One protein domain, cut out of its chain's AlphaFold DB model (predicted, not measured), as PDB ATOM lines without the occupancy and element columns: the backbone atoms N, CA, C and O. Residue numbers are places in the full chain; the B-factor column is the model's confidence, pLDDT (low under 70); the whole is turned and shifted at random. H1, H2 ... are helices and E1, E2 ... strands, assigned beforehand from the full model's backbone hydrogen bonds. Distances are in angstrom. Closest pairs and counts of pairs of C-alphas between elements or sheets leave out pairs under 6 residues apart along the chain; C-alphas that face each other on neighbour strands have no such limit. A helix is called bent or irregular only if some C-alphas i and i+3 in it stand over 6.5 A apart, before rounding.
ATOM      1  N   PRO A  18     -24.232 -17.616   0.587       89.44
ATOM      2  CA  PRO A  18     -22.820 -17.998   0.526       89.44
ATOM      3  C   PRO A  18     -22.327 -18.750   1.769       89.44
ATOM      4  O   PRO A  18     -21.559 -19.700   1.635       89.44
ATOM      5  N   SER A  19     -22.789 -18.378   2.968       87.62
ATOM      6  CA  SER A  19     -22.399 -19.043   4.219       87.62
ATOM      7  C   SER A  19     -22.947 -20.465   4.299       87.62
ATOM      8  O   SER A  19     -22.229 -21.380   4.698       87.62
ATOM      9  N   VAL A  20     -24.198 -20.668   3.871       91.88
ATOM     10  CA  VAL A  20     -24.795 -22.005   3.731       91.88
ATOM     11  C   VAL A  20     -23.995 -22.834   2.735       91.88
ATOM     12  O   VAL A  20     -23.586 -23.947   3.051       91.88
ATOM     13  N   ARG A  21     -23.709 -22.282   1.551       94.38
ATOM     14  CA  ARG A  21     -22.919 -22.978   0.530       94.38
ATOM     15  C   ARG A  21     -21.525 -23.338   1.038       94.38
ATOM     16  O   ARG A  21     -21.058 -24.434   0.759       94.38
ATOM     17  N   GLY A  22     -20.886 -22.462   1.812       93.69
ATOM     18  CA  GLY A  22     -19.614 -22.745   2.474       93.69
ATOM     19  C   GLY A  22     -19.703 -23.910   3.464       93.69
ATOM     20  O   GLY A  22     -18.810 -24.756   3.488       93.69
ATOM     21  N   ALA A  23     -20.792 -24.001   4.234       93.88
ATOM     22  CA  ALA A  23     -21.032 -25.122   5.141       93.88
ATOM     23  C   ALA A  23     -21.266 -26.438   4.379       93.88
ATOM     24  O   ALA A  23     -20.625 -27.435   4.700       93.88
ATOM     25  N   LEU A  24     -22.102 -26.428   3.335       97.00
ATOM     26  CA  LEU A  24     -22.316 -27.590   2.461       97.00
ATOM     27  C   LEU A  24     -21.004 -28.058   1.833       97.00
ATOM     28  O   LEU A  24     -20.666 -29.230   1.898       97.00
ATOM     29  N   ARG A  25     -20.216 -27.125   1.299       96.94
ATOM     30  CA  ARG A  25     -18.910 -27.395   0.695       96.94
ATOM     31  C   ARG A  25     -17.913 -27.983   1.709       96.94
ATOM     32  O   ARG A  25     -17.120 -28.855   1.372       96.94
ATOM     33  N   ALA A  26     -17.948 -27.540   2.967       94.44
ATOM     34  CA  ALA A  26     -17.148 -28.140   4.036       94.44
ATOM     35  C   ALA A  26     -17.589 -29.579   4.357       94.44
ATOM     36  O   ALA A  26     -16.734 -30.447   4.489       94.44
ATOM     37  N   TRP A  27     -18.893 -29.845   4.444       96.06
ATOM     38  CA  TRP A  27     -19.413 -31.191   4.716       96.06
ATOM     39  C   TRP A  27     -19.255 -32.156   3.543       96.06
ATOM     40  O   TRP A  27     -18.981 -33.328   3.775       96.06
ATOM     41  N   PHE A  28     -19.312 -31.662   2.305       97.88
ATOM     42  CA  PHE A  28     -18.945 -32.439   1.125       97.88
ATOM     43  C   PHE A  28     -17.496 -32.905   1.218       97.88
ATOM     44  O   PHE A  28     -17.224 -34.081   1.020       97.88
ATOM     45  N   ARG A  29     -16.569 -32.004   1.575       95.44
ATOM     46  CA  ARG A  29     -15.156 -32.372   1.736       95.44
ATOM     47  C   ARG A  29     -14.951 -33.429   2.814       95.44
ATOM     48  O   ARG A  29     -14.175 -34.344   2.594       95.44
ATOM     49  N   ILE A  30     -15.658 -33.314   3.941       92.88
ATOM     50  CA  ILE A  30     -15.579 -34.294   5.034       92.88
ATOM     51  C   ILE A  30     -16.094 -35.671   4.588       92.88
ATOM     52  O   ILE A  30     -15.470 -36.679   4.900       92.88
ATOM     53  N   GLY A  31     -17.207 -35.723   3.851       95.25
ATOM     54  CA  GLY A  31     -17.749 -36.982   3.336       95.25
ATOM     55  C   GLY A  31     -16.887 -37.597   2.230       95.25
ATOM     56  O   GLY A  31     -16.534 -38.767   2.303       95.25
ATOM     57  N   ALA A  32     -16.469 -36.801   1.243       95.25
ATOM     58  CA  ALA A  32     -15.629 -37.274   0.144       95.25
ATOM     59  C   ALA A  32     -14.252 -37.756   0.631       95.25
ATOM     60  O   ALA A  32     -13.759 -38.778   0.168       95.25
ATOM     61  N   ALA A  33     -13.642 -37.065   1.597       92.12
ATOM     62  CA  ALA A  33     -12.340 -37.454   2.132       92.12
ATOM     63  C   ALA A  33     -12.354 -38.795   2.893       92.12
ATOM     64  O   ALA A  33     -11.290 -39.370   3.080       92.12
ATOM     65  N   ALA A  34     -13.521 -39.304   3.309       90.06
ATOM     66  CA  ALA A  34     -13.633 -40.631   3.925       90.06
ATOM     67  C   ALA A  34     -13.433 -41.780   2.924       90.06
ATOM     68  O   ALA A  34     -13.013 -42.866   3.290       90.06
ATOM     69  N   VAL A  35     -13.702 -41.547   1.639       91.31
ATOM     70  CA  VAL A  35     -13.547 -42.586   0.605       91.31
ATOM     71  C   VAL A  35     -12.330 -42.356  -0.280       91.31
ATOM     72  O   VAL A  35     -11.885 -43.268  -0.967       91.31
ATOM     73  N   LEU A  36     -11.781 -41.142  -0.272       89.69
ATOM     74  CA  LEU A  36     -10.574 -40.807  -1.006       89.69
ATOM     75  C   LEU A  36      -9.341 -41.055  -0.115       89.69
ATOM     76  O   LEU A  36      -8.852 -40.159   0.576       89.69
ATOM     77  N   LEU A  37      -8.878 -42.306  -0.112       85.19
ATOM     78  CA  LEU A  37      -7.815 -42.799   0.765       85.19
ATOM     79  C   LEU A  37      -6.423 -42.632   0.144       85.19
ATOM     80  O   LEU A  37      -6.252 -42.650  -1.074       85.19
ATOM     81  N   VAL A  38      -5.414 -42.478   0.999       81.19
ATOM     82  CA  VAL A  38      -4.000 -42.498   0.615       81.19
ATOM     83  C   VAL A  38      -3.390 -43.870   0.932       81.19
ATOM     84  O   VAL A  38      -3.784 -44.494   1.923       81.19
ATOM     85  N   PRO A  39      -2.420 -44.352   0.133       79.19
ATOM     86  CA  PRO A  39      -1.629 -45.529   0.478       79.19
ATOM     87  C   PRO A  39      -0.936 -45.387   1.843       79.19
ATOM     88  O   PRO A  39      -0.632 -44.276   2.299       79.19
ATOM     89  N   GLU A  40      -0.665 -46.518   2.497       69.94
ATOM     90  CA  GLU A  40       0.050 -46.542   3.777       69.94
ATOM     91  C   GLU A  40       1.452 -45.918   3.658       69.94
ATOM     92  O   GLU A  40       1.863 -45.134   4.522       69.94
ATOM     93  N   GLU A  41       2.137 -46.160   2.534       74.25
ATOM     94  CA  GLU A  41       3.420 -45.539   2.216       74.25
ATOM     95  C   GLU A  41       3.295 -44.010   2.145       74.25
ATOM     96  O   GLU A  41       2.651 -43.429   1.265       74.25
ATOM     97  N   LYS A  42       3.946 -43.330   3.093       64.56
ATOM     98  CA  LYS A  42       3.990 -41.866   3.170       64.56
ATOM     99  C   LYS A  42       4.801 -41.285   2.012       64.56
ATOM    100  O   LYS A  42       5.985 -40.995   2.151       64.56
ATOM    101  N   SER A  43       4.143 -41.056   0.880       77.69
ATOM    102  CA  SER A  43       4.675 -40.241  -0.209       77.69
ATOM    103  C   SER A  43       3.968 -38.890  -0.251       77.69
ATOM    104  O   SER A  43       2.759 -38.814  -0.475       77.69
ATOM    105  N   ALA A  44       4.728 -37.798  -0.128       80.88
ATOM    106  CA  ALA A  44       4.211 -36.437  -0.308       80.88
ATOM    107  C   ALA A  44       3.572 -36.216  -1.697       80.88
ATOM    108  O   ALA A  44       2.826 -35.260  -1.906       80.88
ATOM    109  N   SER A  45       3.876 -37.075  -2.676       83.25
ATOM    110  CA  SER A  45       3.204 -37.080  -3.978       83.25
ATOM    111  C   SER A  45       1.792 -37.664  -3.897       83.25
ATOM    112  O   SER A  45       0.877 -37.106  -4.496       83.25
ATOM    113  N   ALA A  46       1.601 -38.752  -3.145       81.00
ATOM    114  CA  ALA A  46       0.294 -39.381  -2.963       81.00
ATOM    115  C   ALA A  46      -0.655 -38.476  -2.159       81.00
ATOM    116  O   ALA A  46      -1.811 -38.295  -2.534       81.00
ATOM    117  N   GLU A  47      -0.139 -37.833  -1.108       83.25
ATOM    118  CA  GLU A  47      -0.894 -36.858  -0.315       83.25
ATOM    119  C   GLU A  47      -1.338 -35.650  -1.157       83.25
ATOM    120  O   GLU A  47      -2.507 -35.268  -1.127       83.25
ATOM    121  N   ARG A  48      -0.452 -35.098  -2.000       86.06
ATOM    122  CA  ARG A  48      -0.814 -34.010  -2.926       86.06
ATOM    123  C   ARG A  48      -1.845 -34.431  -3.969       86.06
ATOM    124  O   ARG A  48      -2.842 -33.729  -4.134       86.06
ATOM    125  N   GLY A  49      -1.652 -35.584  -4.611       87.69
ATOM    126  CA  GLY A  49      -2.614 -36.111  -5.583       87.69
ATOM    127  C   GLY A  49      -4.004 -36.309  -4.970       87.69
ATOM    128  O   GLY A  49      -5.019 -36.035  -5.607       87.69
ATOM    129  N   MET A  50      -4.064 -36.684  -3.692       87.94
ATOM    130  CA  MET A  50      -5.321 -36.797  -2.963       87.94
ATOM    131  C   MET A  50      -6.038 -35.451  -2.778       87.94
ATOM    132  O   MET A  50      -7.237 -35.326  -3.044       87.94
ATOM    133  N   ILE A  51      -5.305 -34.413  -2.371       89.62
ATOM    134  CA  ILE A  51      -5.857 -33.056  -2.256       89.62
ATOM    135  C   ILE A  51      -6.387 -32.560  -3.609       89.62
ATOM    136  O   ILE A  51      -7.462 -31.955  -3.663       89.62
ATOM    137  N   GLU A  52      -5.684 -32.856  -4.704       91.81
ATOM    138  CA  GLU A  52      -6.112 -32.518  -6.064       91.81
ATOM    139  C   GLU A  52      -7.406 -33.241  -6.465       91.81
ATOM    140  O   GLU A  52      -8.330 -32.604  -6.981       91.81
ATOM    141  N   LEU A  53      -7.523 -34.542  -6.173       92.94
ATOM    142  CA  LEU A  53      -8.745 -35.317  -6.417       92.94
ATOM    143  C   LEU A  53      -9.935 -34.765  -5.629       92.94
ATOM    144  O   LEU A  53     -11.014 -34.575  -6.199       92.94
ATOM    145  N   LEU A  54      -9.739 -34.438  -4.349       94.50
ATOM    146  CA  LEU A  54     -10.778 -33.825  -3.523       94.50
ATOM    147  C   LEU A  54     -11.210 -32.462  -4.079       94.50
ATOM    148  O   LEU A  54     -12.407 -32.181  -4.173       94.50
ATOM    149  N   HIS A  55     -10.253 -31.620  -4.475       95.12
ATOM    150  CA  HIS A  55     -10.527 -30.324  -5.097       95.12
ATOM    151  C   HIS A  55     -11.294 -30.467  -6.414       95.12
ATOM    152  O   HIS A  55     -12.205 -29.675  -6.686       95.12
ATOM    153  N   ARG A  56     -10.960 -31.475  -7.225       95.19
ATOM    154  CA  ARG A  56     -11.671 -31.782  -8.468       95.19
ATOM    155  C   ARG A  56     -13.107 -32.216  -8.179       95.19
ATOM    156  O   ARG A  56     -14.027 -31.603  -8.712       95.19
ATOM    157  N   ALA A  57     -13.304 -33.181  -7.281       95.88
ATOM    158  CA  ALA A  57     -14.626 -33.651  -6.862       95.88
ATOM    159  C   ALA A  57     -15.502 -32.506  -6.323       95.88
ATOM    160  O   ALA A  57     -16.664 -32.347  -6.700       95.88
ATOM    161  N   GLU A  58     -14.929 -31.653  -5.474       97.50
ATOM    162  CA  GLU A  58     -15.608 -30.481  -4.928       97.50
ATOM    163  C   GLU A  58     -15.987 -29.481  -6.028       97.50
ATOM    164  O   GLU A  58     -17.111 -28.969  -6.040       97.50
ATOM    165  N   SER A  59     -15.081 -29.227  -6.975       96.38
ATOM    166  CA  SER A  59     -15.320 -28.334  -8.114       96.38
ATOM    167  C   SER A  59     -16.397 -28.877  -9.055       96.38
ATOM    168  O   SER A  59     -17.168 -28.093  -9.616       96.38
ATOM    169  N   GLU A  60     -16.529 -30.199  -9.173       95.62
ATOM    170  CA  GLU A  60     -17.569 -30.840  -9.977       95.62
ATOM    171  C   GLU A  60     -18.992 -30.630  -9.441       95.62
ATOM    172  O   GLU A  60     -19.943 -30.614 -10.226       95.62
ATOM    173  N   LEU A  61     -19.165 -30.346  -8.150       96.25
ATOM    174  CA  LEU A  61     -20.482 -30.046  -7.580       96.25
ATOM    175  C   LEU A  61     -20.652 -28.554  -7.251       96.25
ATOM    176  O   LEU A  61     -21.634 -27.910  -7.644       96.25
ATOM    177  N   PHE A  62     -19.674 -27.974  -6.557       97.06
ATOM    178  CA  PHE A  62     -19.717 -26.609  -6.035       97.06
ATOM    179  C   PHE A  62     -19.010 -25.584  -6.918       97.06
ATOM    180  O   PHE A  62     -19.078 -24.396  -6.604       97.06
ATOM    181  N   GLY A  63     -18.369 -25.985  -8.013       95.19
ATOM    182  CA  GLY A  63     -17.623 -25.079  -8.883       95.19
ATOM    183  C   GLY A  63     -16.326 -24.539  -8.267       95.19
ATOM    184  O   GLY A  63     -16.017 -24.733  -7.090       95.19
ATOM    185  N   SER A  64     -15.587 -23.804  -9.087       94.62
ATOM    186  CA  SER A  64     -14.308 -23.165  -8.780       94.62
ATOM    187  C   SER A  64     -14.269 -21.752  -9.378       94.62
ATOM    188  O   SER A  64     -15.287 -21.232  -9.836       94.62
ATOM    189  N   THR A  65     -13.102 -21.107  -9.379       91.06
ATOM    190  CA  THR A  65     -12.890 -19.851 -10.117       91.06
ATOM    191  C   THR A  65     -12.997 -20.042 -11.633       91.06
ATOM    192  O   THR A  65     -13.432 -19.130 -12.326       91.06
ATOM    193  N   ALA A  66     -12.659 -21.233 -12.135       92.12
ATOM    194  CA  ALA A  66     -12.726 -21.584 -13.554       92.12
ATOM    195  C   ALA A  66     -14.050 -22.262 -13.955       92.12
ATOM    196  O   ALA A  66     -14.358 -22.373 -15.138       92.12
ATOM    197  N   MET A  67     -14.840 -22.735 -12.986       91.19
ATOM    198  CA  MET A  67     -15.997 -23.592 -13.242       91.19
ATOM    199  C   MET A  67     -17.231 -23.139 -12.462       91.19
ATOM    200  O   MET A  67     -17.217 -23.017 -11.238       91.19
ATOM    201  N   ARG A  68     -18.357 -22.952 -13.156       93.81
ATOM    202  CA  ARG A  68     -19.620 -22.562 -12.517       93.81
ATOM    203  C   ARG A  68     -20.151 -23.666 -11.591       93.81
ATOM    204  O   ARG A  68     -20.169 -24.841 -11.944       93.81
ATOM    205  N   SER A  69     -20.670 -23.267 -10.429       95.62
ATOM    206  CA  SER A  69     -21.349 -24.168  -9.480       95.62
ATOM    207  C   SER A  69     -22.668 -24.710 -10.015       95.62
ATOM    208  O   SER A  69     -23.495 -23.923 -10.503       95.62
ATOM    209  N   ARG A  70     -22.889 -26.013  -9.798       96.50
ATOM    210  CA  ARG A  70     -24.189 -26.671  -9.977       96.50
ATOM    211  C   ARG A  70     -25.113 -26.405  -8.803       96.50
ATOM    212  O   ARG A  70     -26.303 -26.206  -9.002       96.50
ATOM    213  N   VAL A  71     -24.569 -26.345  -7.589       97.38
ATOM    214  CA  VAL A  71     -25.355 -26.041  -6.389       97.38
ATOM    215  C   VAL A  71     -25.729 -24.564  -6.371       97.38
ATOM    216  O   VAL A  71     -24.859 -23.684  -6.450       97.38
ATOM    217  N   VAL A  72     -27.025 -24.302  -6.236       96.12
ATOM    218  CA  VAL A  72     -27.619 -22.983  -6.031       96.12
ATOM    219  C   VAL A  72     -28.236 -22.960  -4.643       96.12
ATOM    220  O   VAL A  72     -29.050 -23.813  -4.303       96.12
ATOM    221  N   VAL A  73     -27.852 -21.964  -3.852       94.50
ATOM    222  CA  VAL A  73     -28.536 -21.634  -2.602       94.50
ATOM    223  C   VAL A  73     -29.263 -20.320  -2.840       94.50
ATOM    224  O   VAL A  73     -28.626 -19.313  -3.157       94.50
ATOM    225  N   GLY A 140     -24.122 -24.898 -18.377       88.00
ATOM    226  CA  GLY A 140     -24.261 -24.310 -19.707       88.00
ATOM    227  C   GLY A 140     -25.059 -25.208 -20.652       88.00
ATOM    228  O   GLY A 140     -25.647 -26.199 -20.223       88.00
ATOM    229  N   SER A 141     -25.085 -24.843 -21.935       83.88
ATOM    230  CA  SER A 141     -25.778 -25.617 -22.970       83.88
ATOM    231  C   SER A 141     -25.154 -27.011 -23.115       83.88
ATOM    232  O   SER A 141     -23.933 -27.127 -23.190       83.88
ATOM    233  N   GLY A 142     -25.980 -28.059 -23.116       84.56
ATOM    234  CA  GLY A 142     -25.548 -29.460 -23.238       84.56
ATOM    235  C   GLY A 142     -25.151 -30.151 -21.928       84.56
ATOM    236  O   GLY A 142     -25.063 -31.375 -21.889       84.56
ATOM    237  N   ASP A 143     -24.975 -29.404 -20.839       90.75
ATOM    238  CA  ASP A 143     -24.699 -29.970 -19.522       90.75
ATOM    239  C   ASP A 143     -25.990 -30.440 -18.829       90.75
ATOM    240  O   ASP A 143     -27.025 -29.771 -18.892       90.75
ATOM    241  N   ARG A 144     -25.946 -31.591 -18.151       93.00
ATOM    242  CA  ARG A 144     -27.127 -32.199 -17.518       93.00
ATOM    243  C   ARG A 144     -26.873 -32.476 -16.047       93.00
ATOM    244  O   ARG A 144     -25.803 -32.932 -15.652       93.00
ATOM    245  N   ILE A 145     -27.894 -32.219 -15.234       95.75
ATOM    246  CA  ILE A 145     -27.939 -32.740 -13.872       95.75
ATOM    247  C   ILE A 145     -28.299 -34.221 -13.951       95.75
ATOM    248  O   ILE A 145     -29.210 -34.607 -14.679       95.75
ATOM    249  N   THR A 146     -27.549 -35.030 -13.215       95.19
ATOM    250  CA  THR A 146     -27.699 -36.488 -13.128       95.19
ATOM    251  C   THR A 146     -28.021 -36.885 -11.692       95.19
ATOM    252  O   THR A 146     -27.805 -36.096 -10.765       95.19
ATOM    253  N   ASP A 147     -28.471 -38.122 -11.490       95.62
ATOM    254  CA  ASP A 147     -28.769 -38.649 -10.156       95.62
ATOM    255  C   ASP A 147     -27.553 -38.623  -9.226       95.62
ATOM    256  O   ASP A 147     -27.698 -38.326  -8.043       95.62
ATOM    257  N   THR A 148     -26.346 -38.823  -9.762       96.06
ATOM    258  CA  THR A 148     -25.070 -38.669  -9.045       96.06
ATOM    259  C   THR A 148     -24.977 -37.324  -8.326       96.06
ATOM    260  O   THR A 148     -24.641 -37.261  -7.144       96.06
ATOM    261  N   HIS A 149     -25.358 -36.233  -8.997       96.56
ATOM    262  CA  HIS A 149     -25.339 -34.901  -8.392       96.56
ATOM    263  C   HIS A 149     -26.369 -34.769  -7.263       96.56
ATOM    264  O   HIS A 149     -26.080 -34.151  -6.236       96.56
ATOM    265  N   HIS A 150     -27.563 -35.346  -7.441       97.00
ATOM    266  CA  HIS A 150     -28.608 -35.351  -6.418       97.00
ATOM    267  C   HIS A 150     -28.192 -36.161  -5.192       97.00
ATOM    268  O   HIS A 150     -28.324 -35.661  -4.076       97.00
ATOM    269  N   ARG A 151     -27.643 -37.363  -5.389       97.56
ATOM    270  CA  ARG A 151     -27.217 -38.258  -4.308       97.56
ATOM    271  C   ARG A 151     -26.061 -37.662  -3.504       97.56
ATOM    272  O   ARG A 151     -26.163 -37.587  -2.281       97.56
ATOM    273  N   LEU A 152     -25.031 -37.118  -4.159       98.00
ATOM    274  CA  LEU A 152     -23.916 -36.450  -3.469       98.00
ATOM    275  C   LEU A 152     -24.361 -35.209  -2.684       98.00
ATOM    276  O   LEU A 152     -23.928 -34.998  -1.546       98.00
ATOM    277  N   LEU A 153     -25.245 -34.385  -3.262       97.94
ATOM    278  CA  LEU A 153     -25.819 -33.248  -2.542       97.94
ATOM    279  C   LEU A 153     -26.686 -33.718  -1.366       97.94
ATOM    280  O   LEU A 153     -26.626 -33.116  -0.296       97.94
ATOM    281  N   GLY A 154     -27.445 -34.798  -1.540       97.88
ATOM    282  CA  GLY A 154     -28.248 -35.435  -0.502       97.88
ATOM    283  C   GLY A 154     -27.423 -35.909   0.687       97.88
ATOM    284  O   GLY A 154     -27.692 -35.501   1.817       97.88
ATOM    285  N   ALA A 155     -26.369 -36.690   0.439       98.19
ATOM    286  CA  ALA A 155     -25.448 -37.154   1.477       98.19
ATOM    287  C   ALA A 155     -24.778 -35.971   2.193       98.19
ATOM    288  O   ALA A 155     -24.741 -35.914   3.421       98.19
ATOM    289  N   THR A 156     -24.347 -34.957   1.435       98.12
ATOM    290  CA  THR A 156     -23.789 -33.713   1.991       98.12
ATOM    291  C   THR A 156     -24.786 -32.986   2.900       98.12
ATOM    292  O   THR A 156     -24.420 -32.517   3.981       98.12
ATOM    293  N   LEU A 157     -26.046 -32.873   2.471       96.94
ATOM    294  CA  LEU A 157     -27.113 -32.243   3.247       96.94
ATOM    295  C   LEU A 157     -27.407 -33.026   4.522       96.94
ATOM    296  O   LEU A 157     -27.540 -32.412   5.579       96.94
ATOM    297  N   TRP A 158     -27.468 -34.354   4.438       97.38
ATOM    298  CA  TRP A 158     -27.680 -35.220   5.593       97.38
ATOM    299  C   TRP A 158     -26.578 -35.016   6.640       97.38
ATOM    300  O   TRP A 158     -26.877 -34.672   7.788       97.38
ATOM    301  N   LEU A 159     -25.308 -35.082   6.226       96.94
ATOM    302  CA  LEU A 159     -24.159 -34.836   7.104       96.94
ATOM    303  C   LEU A 159     -24.225 -33.445   7.753       96.94
ATOM    304  O   LEU A 159     -24.068 -33.297   8.967       96.94
ATOM    305  N   TRP A 160     -24.511 -32.404   6.968       95.94
ATOM    306  CA  TRP A 160     -24.601 -31.044   7.492       95.94
ATOM    307  C   TRP A 160     -25.753 -30.862   8.493       95.94
ATOM    308  O   TRP A 160     -25.552 -30.242   9.542       95.94
ATOM    309  N   LEU A 161     -26.938 -31.410   8.211       94.50
ATOM    310  CA  LEU A 161     -28.102 -31.316   9.096       94.50
ATOM    311  C   LEU A 161     -27.835 -32.022  10.430       94.50
ATOM    312  O   LEU A 161     -28.049 -31.438  11.499       94.50
ATOM    313  N   HIS A 162     -27.298 -33.239  10.384       94.94
ATOM    314  CA  HIS A 162     -27.185 -34.101  11.558       94.94
ATOM    315  C   HIS A 162     -25.891 -33.914  12.354       94.94
ATOM    316  O   HIS A 162     -25.922 -34.023  13.575       94.94
ATOM    317  N   LEU A 163     -24.786 -33.523  11.713       94.25
ATOM    318  CA  LEU A 163     -23.475 -33.376  12.366       94.25
ATOM    319  C   LEU A 163     -22.921 -31.945  12.299       94.25
ATOM    320  O   LEU A 163     -22.208 -31.511  13.201       94.25
ATOM    321  N   GLY A 164     -23.357 -31.148  11.322       92.56
ATOM    322  CA  GLY A 164     -23.010 -29.731  11.172       92.56
ATOM    323  C   GLY A 164     -23.754 -28.719  12.040       92.56
ATOM    324  O   GLY A 164     -23.751 -28.773  13.263       92.56
ATOM    325  N   GLY A 165     -24.269 -27.683  11.395       90.88
ATOM    326  CA  GLY A 165     -24.761 -26.480  12.053       90.88
ATOM    327  C   GLY A 165     -24.326 -25.228  11.309       90.88
ATOM    328  O   GLY A 165     -23.490 -25.277  10.398       90.88
ATOM    329  N   LEU A 166     -24.904 -24.095  11.688       87.00
ATOM    330  CA  LEU A 166     -24.720 -22.849  10.965       87.00
ATOM    331  C   LEU A 166     -24.390 -21.670  11.883       87.00
ATOM    332  O   LEU A 166     -24.995 -21.471  12.930       87.00
ATOM    333  N   GLY A 167     -23.444 -20.843  11.440       83.50
ATOM    334  CA  GLY A 167     -23.051 -19.630  12.145       83.50
ATOM    335  C   GLY A 167     -21.951 -19.845  13.182       83.50
ATOM    336  O   GLY A 167     -21.238 -20.851  13.197       83.50
ATOM    337  N   ALA A 168     -21.764 -18.829  14.021       80.75
ATOM    338  CA  ALA A 168     -20.720 -18.828  15.030       80.75
ATOM    339  C   ALA A 168     -21.020 -19.866  16.120       80.75
ATOM    340  O   ALA A 168     -22.171 -20.099  16.477       80.75
ATOM    341  N   ARG A 169     -19.959 -20.492  16.642       86.12
ATOM    342  CA  ARG A 169     -20.043 -21.542  17.672       86.12
ATOM    343  C   ARG A 169     -20.885 -22.763  17.265       86.12
ATOM    344  O   ARG A 169     -21.333 -23.493  18.143       86.12
ATOM    345  N   SER A 170     -21.005 -23.066  15.968       90.12
ATOM    346  CA  SER A 170     -21.769 -24.233  15.498       90.12
ATOM    347  C   SER A 170     -21.281 -25.577  16.038       90.12
ATOM    348  O   SER A 170     -22.068 -26.440  16.403       90.12
ATOM    349  N   ARG A 171     -19.967 -25.713  16.239       90.25
ATOM    350  CA  ARG A 171     -19.356 -26.880  16.906       90.25
ATOM    351  C   ARG A 171     -19.694 -26.992  18.401       90.25
ATOM    352  O   ARG A 171     -19.367 -27.990  19.030       90.25
ATOM    353  N   ARG A 172     -20.302 -25.963  18.994       92.50
ATOM    354  CA  ARG A 172     -20.760 -25.908  20.392       92.50
ATOM    355  C   ARG A 172     -22.296 -25.923  20.474       92.50
ATOM    356  O   ARG A 172     -22.854 -25.401  21.429       92.50
ATOM    357  N   GLY A 173     -22.967 -26.490  19.469       92.19
ATOM    358  CA  GLY A 173     -24.416 -26.728  19.435       92.19
ATOM    359  C   GLY A 173     -25.259 -25.595  18.870       92.19
ATOM    360  O   GLY A 173     -26.394 -25.844  18.454       92.19
ATOM    361  N   TRP A 174     -24.715 -24.380  18.779       88.00
ATOM    362  CA  TRP A 174     -25.417 -23.240  18.189       88.00
ATOM    363  C   TRP A 174     -25.722 -23.464  16.707       88.00
ATOM    364  O   TRP A 174     -24.936 -24.050  15.971       88.00
ATOM    365  N   GLY A 175     -26.890 -23.018  16.251       88.00
ATOM    366  CA  GLY A 175     -27.289 -23.206  14.855       88.00
ATOM    367  C   GLY A 175     -27.412 -24.672  14.436       88.00
ATOM    368  O   GLY A 175     -27.263 -24.959  13.251       88.00
ATOM    369  N   SER A 176     -27.652 -25.588  15.382       90.75
ATOM    370  CA  SER A 176     -28.136 -26.934  15.066       90.75
ATOM    371  C   SER A 176     -29.431 -26.824  14.264       90.75
ATOM    372  O   SER A 176     -30.316 -26.044  14.619       90.75
ATOM    373  N   LEU A 177     -29.528 -27.592  13.184       89.06
ATOM    374  CA  LEU A 177     -30.658 -27.556  12.263       89.06
ATOM    375  C   LEU A 177     -31.439 -28.863  12.339       89.06
ATOM    376  O   LEU A 177     -30.873 -29.922  12.608       89.06
ATOM    377  N   ARG A 178     -32.734 -28.778  12.045       87.75
ATOM    378  CA  ARG A 178     -33.567 -29.932  11.720       87.75
ATOM    379  C   ARG A 178     -34.398 -29.615  10.496       87.75
ATOM    380  O   ARG A 178     -34.730 -28.459  10.238       87.75
ATOM    381  N   LEU A 179     -34.738 -30.658   9.760       88.75
ATOM    382  CA  LEU A 179     -35.642 -30.533   8.641       88.75
ATOM    383  C   LEU A 179     -37.083 -30.434   9.162       88.75
ATOM    384  O   LEU A 179     -37.526 -31.303   9.911       88.75
ATOM    385  N   ALA A 180     -37.799 -29.376   8.783       85.06
ATOM    386  CA  ALA A 180     -39.200 -29.191   9.166       85.06
ATOM    387  C   ALA A 180     -40.161 -30.029   8.304       85.06
ATOM    388  O   ALA A 180     -41.208 -30.452   8.784       85.06
ATOM    389  N   GLN A 181     -39.804 -30.276   7.039       84.75
ATOM    390  CA  GLN A 181     -40.601 -31.040   6.078       84.75
ATOM    391  C   GLN A 181     -39.699 -31.950   5.241       84.75
ATOM    392  O   GLN A 181     -38.618 -31.499   4.862       84.75
ATOM    393  N   PRO A 182     -40.113 -33.188   4.914       87.19
ATOM    394  CA  PRO A 182     -39.320 -34.101   4.091       87.19
ATOM    395  C   PRO A 182     -38.792 -33.447   2.808       87.19
ATOM    396  O   PRO A 182     -39.487 -32.664   2.166       87.19
ATOM    397  N   SER A 183     -37.561 -33.790   2.424       89.44
ATOM    398  CA  SER A 183     -36.918 -33.272   1.216       89.44
ATOM    399  C   SER A 183     -36.595 -34.421   0.261       89.44
ATOM    400  O   SER A 183     -35.962 -35.384   0.700       89.44
ATOM    401  N   PRO A 184     -36.933 -34.312  -1.038       90.44
ATOM    402  CA  PRO A 184     -36.532 -35.296  -2.045       90.44
ATOM    403  C   PRO A 184     -35.013 -35.474  -2.151       90.44
ATOM    404  O   PRO A 184     -34.543 -36.550  -2.494       90.44
ATOM    405  N   LEU A 185     -34.225 -34.447  -1.803       91.31
ATOM    406  CA  LEU A 185     -32.761 -34.545  -1.803       91.31
ATOM    407  C   LEU A 185     -32.232 -35.541  -0.766       91.31
ATOM    408  O   LEU A 185     -31.109 -36.000  -0.901       91.31
ATOM    409  N   LEU A 186     -33.015 -35.878   0.260       93.38
ATOM    410  CA  LEU A 186     -32.634 -36.854   1.282       93.38
ATOM    411  C   LEU A 186     -33.205 -38.251   1.000       93.38
ATOM    412  O   LEU A 186     -33.171 -39.119   1.870       93.38
ATOM    413  N   GLN A 187     -33.760 -38.481  -0.194       90.69
ATOM    414  CA  GLN A 187     -34.280 -39.788  -0.571       90.69
ATOM    415  C   GLN A 187     -33.162 -40.842  -0.546       90.69
ATOM    416  O   GLN A 187     -32.081 -40.634  -1.089       90.69
ATOM    417  N   GLY A 188     -33.433 -41.985   0.090       89.62
ATOM    418  CA  GLY A 188     -32.460 -43.073   0.237       89.62
ATOM    419  C   GLY A 188     -31.445 -42.879   1.370       89.62
ATOM    420  O   GLY A 188     -30.573 -43.732   1.532       89.62
ATOM    421  N   LEU A 189     -31.566 -41.799   2.151       94.62
ATOM    422  CA  LEU A 189     -30.840 -41.582   3.404       94.62
ATOM    423  C   LEU A 189     -31.795 -41.767   4.594       94.62
ATOM    424  O   LEU A 189     -32.989 -41.467   4.478       94.62
ATOM    425  N   PRO A 190     -31.311 -42.258   5.747       91.69
ATOM    426  CA  PRO A 190     -32.177 -42.542   6.880       91.69
ATOM    427  C   PRO A 190     -32.752 -41.254   7.468       91.69
ATOM    428  O   PRO A 190     -32.038 -40.295   7.779       91.69
ATOM    429  N   ALA A 191     -34.069 -41.249   7.668       88.25
ATOM    430  CA  ALA A 191     -34.727 -40.216   8.447       88.25
ATOM    431  C   ALA A 191     -34.435 -40.458   9.932       88.25
ATOM    432  O   ALA A 191     -34.845 -41.473  10.491       88.25
ATOM    433  N   LEU A 192     -33.769 -39.510  10.592       86.94
ATOM    434  CA  LEU A 192     -33.474 -39.618  12.020       86.94
ATOM    435  C   LEU A 192     -34.741 -39.364  12.858       86.94
ATOM    436  O   LEU A 192     -35.004 -38.243  13.303       86.94
ATOM    437  N   ARG A 193     -35.543 -40.414  13.049       83.19
ATOM    438  CA  ARG A 193     -36.711 -40.436  13.938       83.19
ATOM    439  C   ARG A 193     -36.377 -41.271  15.163       83.19
ATOM    440  O   ARG A 193     -36.492 -42.488  15.134       83.19
ATOM    441  N   ALA A 194     -35.940 -40.608  16.225       83.56
ATOM    442  CA  ALA A 194     -35.553 -41.293  17.446       83.56
ATOM    443  C   ALA A 194     -36.724 -41.412  18.425       83.56
ATOM    444  O   ALA A 194     -37.272 -40.382  18.809       83.56
ATOM    445  N   GLY A 195     -37.075 -42.628  18.847       85.06
ATOM    446  CA  GLY A 195     -37.981 -42.885  19.972       85.06
ATOM    447  C   GLY A 195     -37.280 -42.794  21.332       85.06
ATOM    448  O   GLY A 195     -37.932 -42.594  22.354       85.06
ATOM    449  N   GLY A 196     -35.947 -42.873  21.333       87.62
ATOM    450  CA  GLY A 196     -35.095 -42.661  22.498       87.62
ATOM    451  C   GLY A 196     -33.620 -42.434  22.138       87.62
ATOM    452  O   GLY A 196     -33.256 -42.391  20.960       87.62
ATOM    453  N   PRO A 197     -32.733 -42.308  23.143       87.06
ATOM    454  CA  PRO A 197     -31.301 -42.073  22.939       87.06
ATOM    455  C   PRO A 197     -30.594 -43.096  22.038       87.06
ATOM    456  O   PRO A 197     -29.765 -42.708  21.219       87.06
ATOM    457  N   ALA A 198     -30.926 -44.387  22.156       90.56
ATOM    458  CA  ALA A 198     -30.317 -45.437  21.335       90.56
ATOM    459  C   ALA A 198     -30.644 -45.258  19.843       90.56
ATOM    460  O   ALA A 198     -29.767 -45.406  18.996       90.56
ATOM    461  N   ASP A 199     -31.872 -44.844  19.526       92.31
ATOM    462  CA  ASP A 199     -32.296 -44.603  18.147       92.31
ATOM    463  C   ASP A 199     -31.571 -43.407  17.521       92.31
ATOM    464  O   ASP A 199     -31.336 -43.397  16.314       92.31
ATOM    465  N   ILE A 200     -31.181 -42.406  18.328       93.75
ATOM    466  CA  ILE A 200     -30.332 -41.307  17.847       93.75
ATOM    467  C   ILE A 200     -28.990 -41.867  17.382       93.75
ATOM    468  O   ILE A 200     -28.563 -41.566  16.273       93.75
ATOM    469  N   VAL A 201     -28.325 -42.662  18.226       94.56
ATOM    470  CA  VAL A 201     -27.007 -43.229  17.906       94.56
ATOM    471  C   VAL A 201     -27.107 -44.123  16.676       94.56
ATOM    472  O   VAL A 201     -26.391 -43.897  15.705       94.56
ATOM    473  N   ASN A 202     -28.051 -45.066  16.673       94.50
ATOM    474  CA  ASN A 202     -28.243 -46.002  15.568       94.50
ATOM    475  C   ASN A 202     -28.560 -45.280  14.256       94.50
ATOM    476  O   ASN A 202     -27.961 -45.582  13.229       94.50
ATOM    477  N   GLY A 203     -29.463 -44.295  14.278       94.94
ATOM    478  CA  GLY A 203     -29.813 -43.541  13.076       94.94
ATOM    479  C   GLY A 203     -28.674 -42.653  12.567       94.94
ATOM    480  O   GLY A 203     -28.554 -42.451  11.360       94.94
ATOM    481  N   LEU A 204     -27.821 -42.137  13.462       95.81
ATOM    482  CA  LEU A 204     -26.620 -41.404  13.067       95.81
ATOM    483  C   LEU A 204     -25.573 -42.329  12.439       95.81
ATOM    484  O   LEU A 204     -25.026 -41.969  11.404       95.81
ATOM    485  N   ILE A 205     -25.331 -43.509  13.017       95.38
ATOM    486  CA  ILE A 205     -24.410 -44.509  12.454       95.38
ATOM    487  C   ILE A 205     -24.901 -44.960  11.075       95.38
ATOM    488  O   ILE A 205     -24.185 -44.804  10.095       95.38
ATOM    489  N   GLN A 206     -26.166 -45.374  10.958       95.69
ATOM    490  CA  GLN A 206     -26.741 -45.805   9.677       95.69
ATOM    491  C   GLN A 206     -26.641 -44.731   8.591       95.69
ATOM    492  O   GLN A 206     -26.439 -45.036   7.418       95.69
ATOM    493  N   GLY A 207     -26.828 -43.460   8.949       96.25
ATOM    494  CA  GLY A 207     -26.738 -42.386   7.967       96.25
ATOM    495  C   GLY A 207     -25.314 -41.965   7.638       96.25
ATOM    496  O   GLY A 207     -25.085 -41.520   6.517       96.25
ATOM    497  N   LEU A 208     -24.368 -42.144   8.563       96.19
ATOM    498  CA  LEU A 208     -22.941 -42.048   8.273       96.19
ATOM    499  C   LEU A 208     -22.536 -43.120   7.264       96.19
ATOM    500  O   LEU A 208     -22.035 -42.759   6.203       96.19
ATOM    501  N   ASP A 209     -22.861 -44.386   7.534       95.88
ATOM    502  CA  ASP A 209     -22.577 -45.511   6.637       95.88
ATOM    503  C   ASP A 209     -23.178 -45.259   5.252       95.88
ATOM    504  O   ASP A 209     -22.484 -45.293   4.234       95.88
ATOM    505  N   ARG A 210     -24.459 -44.871   5.212       97.38
ATOM    506  CA  ARG A 210     -25.146 -44.591   3.952       97.38
ATOM    507  C   ARG A 210     -24.562 -43.390   3.209       97.38
ATOM    508  O   ARG A 210     -24.518 -43.394   1.981       97.38
ATOM    509  N   ALA A 211     -24.134 -42.345   3.917       97.19
ATOM    510  CA  ALA A 211     -23.461 -41.214   3.291       97.19
ATOM    511  C   ALA A 211     -22.108 -41.640   2.703       97.19
ATOM    512  O   ALA A 211     -21.818 -41.275   1.564       97.19
ATOM    513  N   THR A 212     -21.316 -42.435   3.432       95.62
ATOM    514  CA  THR A 212     -20.043 -42.995   2.957       95.62
ATOM    515  C   THR A 212     -20.236 -43.834   1.698       95.62
ATOM    516  O   THR A 212     -19.515 -43.630   0.723       95.62
ATOM    517  N   GLU A 213     -21.231 -44.725   1.676       96.12
ATOM    518  CA  GLU A 213     -21.602 -45.510   0.490       96.12
ATOM    519  C   GLU A 213     -21.912 -44.606  -0.705       96.12
ATOM    520  O   GLU A 213     -21.350 -44.783  -1.781       96.12
ATOM    521  N   VAL A 214     -22.732 -43.569  -0.509       97.38
ATOM    522  CA  VAL A 214     -23.051 -42.618  -1.580       97.38
ATOM    523  C   VAL A 214     -21.793 -41.934  -2.117       97.38
ATOM    524  O   VAL A 214     -21.643 -41.817  -3.328       97.38
ATOM    525  N   PHE A 215     -20.869 -41.484  -1.263       96.50
ATOM    526  CA  PHE A 215     -19.612 -40.903  -1.748       96.50
ATOM    527  C   PHE A 215     -18.761 -41.931  -2.505       96.50
ATOM    528  O   PHE A 215     -18.200 -41.596  -3.548       96.50
ATOM    529  N   ARG A 216     -18.691 -43.172  -2.020       94.75
ATOM    530  CA  ARG A 216     -17.930 -44.258  -2.650       94.75
ATOM    531  C   ARG A 216     -18.451 -44.584  -4.048       94.75
ATOM    532  O   ARG A 216     -17.658 -44.682  -4.979       94.75
ATOM    533  N   ASP A 217     -19.767 -44.698  -4.186       95.25
ATOM    534  CA  ASP A 217     -20.415 -45.136  -5.422       95.25
ATOM    535  C   ASP A 217     -20.508 -44.008  -6.458       95.25
ATOM    536  O   ASP A 217     -20.430 -44.243  -7.664       95.25
ATOM    537  N   GLU A 218     -20.661 -42.757  -6.009       96.56
ATOM    538  CA  GLU A 218     -20.953 -41.630  -6.899       96.56
ATOM    539  C   GLU A 218     -19.735 -40.812  -7.327       96.56
ATOM    540  O   GLU A 218     -19.776 -40.181  -8.384       96.56
ATOM    541  N   LEU A 219     -18.638 -40.804  -6.563       95.75
ATOM    542  CA  LEU A 219     -17.423 -40.104  -6.997       95.75
ATOM    543  C   LEU A 219     -16.849 -40.663  -8.319       95.75
ATOM    544  O   LEU A 219     -16.537 -39.849  -9.197       95.75
ATOM    545  N   PRO A 220     -16.789 -41.991  -8.551       95.12
ATOM    546  CA  PRO A 220     -16.392 -42.544  -9.849       95.12
ATOM    547  C   PRO A 220     -17.281 -42.083 -11.009       95.12
ATOM    548  O   PRO A 220     -16.773 -41.797 -12.094       95.12
ATOM    549  N   ASN A 221     -18.585 -41.905 -10.771       94.62
ATOM    550  CA  ASN A 221     -19.537 -41.405 -11.772       94.62
ATOM    551  C   ASN A 221     -19.309 -39.925 -12.135       94.62
ATOM    552  O   ASN A 221     -19.791 -39.460 -13.166       94.62
ATOM    553  N   LEU A 222     -18.545 -39.184 -11.322       91.56
ATOM    554  CA  LEU A 222     -18.027 -37.850 -11.654       91.56
ATOM    555  C   LEU A 222     -16.663 -37.889 -12.369       91.56
ATOM    556  O   LEU A 222     -16.044 -36.845 -12.580       91.56
ATOM    557  N   GLY A 223     -16.162 -39.073 -12.730       90.62
ATOM    558  CA  GLY A 223     -14.830 -39.248 -13.308       90.62
ATOM    559  C   GLY A 223     -13.698 -39.077 -12.290       90.62
ATOM    560  O   GLY A 223     -12.563 -38.786 -12.679       90.62
ATOM    561  N   ILE A 224     -13.995 -39.222 -10.993       92.00
ATOM    562  CA  ILE A 224     -12.998 -39.216  -9.919       92.00
ATOM    563  C   ILE A 224     -12.553 -40.657  -9.686       92.00
ATOM    564  O   ILE A 224     -13.264 -41.452  -9.076       92.00
ATOM    565  N   GLN A 225     -11.373 -41.000 -10.194       84.44
ATOM    566  CA  GLN A 225     -10.771 -42.305  -9.940       84.44
ATOM    567  C   GLN A 225     -10.195 -42.321  -8.526       84.44
ATOM    568  O   GLN A 225      -9.252 -41.590  -8.227       84.44
ATOM    569  N   VAL A 226     -10.794 -43.132  -7.658       75.62
ATOM    570  CA  VAL A 226     -10.325 -43.329  -6.287       75.62
ATOM    571  C   VAL A 226      -9.103 -44.254  -6.333       75.62
ATOM    572  O   VAL A 226      -9.242 -45.390  -6.792       75.62
ATOM    573  N   PRO A 227      -7.906 -43.795  -5.929       73.88
ATOM    574  CA  PRO A 227      -6.734 -44.659  -5.892       73.88
ATOM    575  C   PRO A 227      -6.908 -45.740  -4.813       73.88
ATOM    576  O   PRO A 227      -7.587 -45.494  -3.813       73.88
ATOM    577  N   PRO A 228      -6.292 -46.924  -4.981       75.31
ATOM    578  CA  PRO A 228      -6.197 -47.881  -3.888       75.31
ATOM    579  C   PRO A 228      -5.432 -47.222  -2.733       75.31
ATOM    580  O   PRO A 228      -4.370 -46.628  -2.933       75.31
ATOM    581  N   GLY A 229      -5.997 -47.288  -1.537       78.81
ATOM    582  CA  GLY A 229      -5.424 -46.706  -0.336       78.81
ATOM    583  C   GLY A 229      -6.134 -47.246   0.893       78.81
ATOM    584  O   GLY A 229      -7.269 -47.711   0.801       78.81
ATOM    585  N   ASP A 230      -5.458 -47.159   2.033       81.44
ATOM    586  CA  ASP A 230      -5.858 -47.883   3.245       81.44
ATOM    587  C   ASP A 230      -6.153 -46.942   4.415       81.44
ATOM    588  O   ASP A 230      -6.678 -47.363   5.444       81.44
ATOM    589  N   ARG A 231      -5.825 -45.649   4.275       81.88
ATOM    590  CA  ARG A 231      -6.021 -44.655   5.336       81.88
ATOM    591  C   ARG A 231      -6.475 -43.295   4.802       81.88
ATOM    592  O   ARG A 231      -6.092 -42.908   3.698       81.88
ATOM    593  N   PRO A 232      -7.226 -42.512   5.592       82.00
ATOM    594  CA  PRO A 232      -7.496 -41.114   5.285       82.00
ATOM    595  C   PRO A 232      -6.226 -40.261   5.171       82.00
ATOM    596  O   PRO A 232      -5.194 -40.536   5.793       82.00
ATOM    597  N   HIS A 233      -6.318 -39.162   4.423       80.88
ATOM    598  CA  HIS A 233      -5.257 -38.158   4.401       80.88
ATOM    599  C   HIS A 233      -5.107 -37.506   5.796       80.88
ATOM    600  O   HIS A 233      -6.080 -36.945   6.306       80.88
ATOM    601  N   PRO A 234      -3.898 -37.453   6.389       74.75
ATOM    602  CA  PRO A 234      -3.701 -37.051   7.791       74.75
ATOM    603  C   PRO A 234      -4.044 -35.576   8.071       74.75
ATOM    604  O   PRO A 234      -4.395 -35.201   9.185       74.75
ATOM    605  N   GLY A 235      -3.951 -34.718   7.051       74.88
ATOM    606  CA  GLY A 235      -4.352 -33.308   7.123       74.88
ATOM    607  C   GLY A 235      -5.839 -33.026   6.857       74.88
ATOM    608  O   GLY A 235      -6.263 -31.873   6.968       74.88
ATOM    609  N   LEU A 236      -6.635 -34.031   6.474       78.81
ATOM    610  CA  LEU A 236      -8.048 -33.852   6.142       78.81
ATOM    611  C   LEU A 236      -8.955 -34.348   7.263       78.81
ATOM    612  O   LEU A 236      -8.618 -35.236   8.031       78.81
ATOM    613  N   ARG A 237     -10.144 -33.748   7.350       81.38
ATOM    614  CA  ARG A 237     -11.213 -34.249   8.217       81.38
ATOM    615  C   ARG A 237     -12.055 -35.220   7.429       81.38
ATOM    616  O   ARG A 237     -12.480 -34.860   6.333       81.38
ATOM    617  N   THR A 238     -12.390 -36.342   8.039       86.88
ATOM    618  CA  THR A 238     -13.303 -37.325   7.464       86.88
ATOM    619  C   THR A 238     -14.415 -37.657   8.449       86.88
ATOM    620  O   THR A 238     -14.365 -37.273   9.623       86.88
ATOM    621  N   ILE A 239     -15.462 -38.312   7.953       88.00
ATOM    622  CA  ILE A 239     -16.471 -38.930   8.816       88.00
ATOM    623  C   ILE A 239     -15.957 -40.199   9.504       88.00
ATOM    624  O   ILE A 239     -16.411 -40.478  10.607       88.00
ATOM    625  N   ASP A 240     -14.967 -40.889   8.930       83.06
ATOM    626  CA  ASP A 240     -14.314 -42.045   9.565       83.06
ATOM    627  C   ASP A 240     -13.536 -41.655  10.829       83.06
ATOM    628  O   ASP A 240     -13.399 -42.455  11.747       83.06
ATOM    629  N   GLY A 241     -13.110 -40.393  10.932       82.94
ATOM    630  CA  GLY A 241     -12.516 -39.836  12.148       82.94
ATOM    631  C   GLY A 241     -13.488 -39.655  13.322       82.94
ATOM    632  O   GLY A 241     -13.098 -39.092  14.351       82.94
TER     633      GLY A 241
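Overview. This is residues 18 to 73 and 140 to 241 of the 412 residues of an uncharacterized protein of Sorangium cellulosum (UniProt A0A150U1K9). H3 and H4 lie side by side as a helical hairpin, and H1 crosses the pair nearly at right angles, packing on both. H2 packs on H1 with its last part, residues 54 to 62, and its beginning reaches away from the hairpin, while two long stretches with no named element, residues 163 to 196 and 222 to 241, make much of the rest. The printed part has 158 residues with four named helices and one named strand, in the order H1, H2, E1, H3, H4, and its class is mostly helix. The whole is compact, with a radius of gyration of the C-alphas of 16.0 A and spans of 47 by 42 by 31 A.

Along the chain. H1, residues 18 to 35, begins with C-alpha 18 at (-22.820, -17.998, 0.526) and is 26.3 A long from first to last C-alpha. H2, residues 44 to 62, is 26.5 A long and begins with C-alpha 44 at (4.211, -36.437, -0.308). E1, residues 71 to 73, is a short strand that pairs with no named strand. H3, residues 147 to 162, is 22.2 A long. H4, residues 197 to 221, is the longest helix at 36.7 A and ends with C-alpha 221 at (-19.537, -41.405, -11.772); it is only just irregular, with C-alphas 217 and 220 6.52 A apart.

Arrangement. H1 is the hub and touches the three other helices. With residues 25 to 33 alone it touches H2, at a steep tilt of 46 degrees, opposite ways; the closest C-alphas are those of Arg 25 and Phe 62, 6.8 A apart. With residues 23 to 31 alone it touches H3, about perpendicular at 77 degrees, and the closest C-alphas, of Phe 28 and Thr 156, are 5.1 A apart. Residues 31 to 35 alone touch residues 211 to 219 of H4, about perpendicular at 82 degrees, with the C-alphas of Val 35 and Arg 216 closest at 5.7 A. H3 and H4 form a hairpin at a shallow tilt of 30 degrees, opposite ways; their closest C-alphas, of Ala 155 and Ala 211, are 4.9 A apart. H2 is close to but not clearly touching H4, the closest C-alphas being those of Ala 57 and Leu 219, 7.0 A apart. The closest C-alphas of H1 and E1 are those of Arg 21 and Val 73, 6.6 A apart. E1 and H4 are apart. Every O i to N i+4 pair is within hydrogen-bond range in H3, against 12 of 14 in H1, 14 of 15 in H2 and 19 of 21 in H4.

Size, cuts and confidence. The two C-alphas farthest apart are those of Ser 141 and Gly 196, at 49.4 A. Residues 74 to 139 are cut out, and C-alphas 73 and 140 are 17.8 A apart across the cut. The link from H3 to H4, 34 residues, is long. The mean pLDDT of the printed part is 90.4, and residues 40 and 42 are under 70.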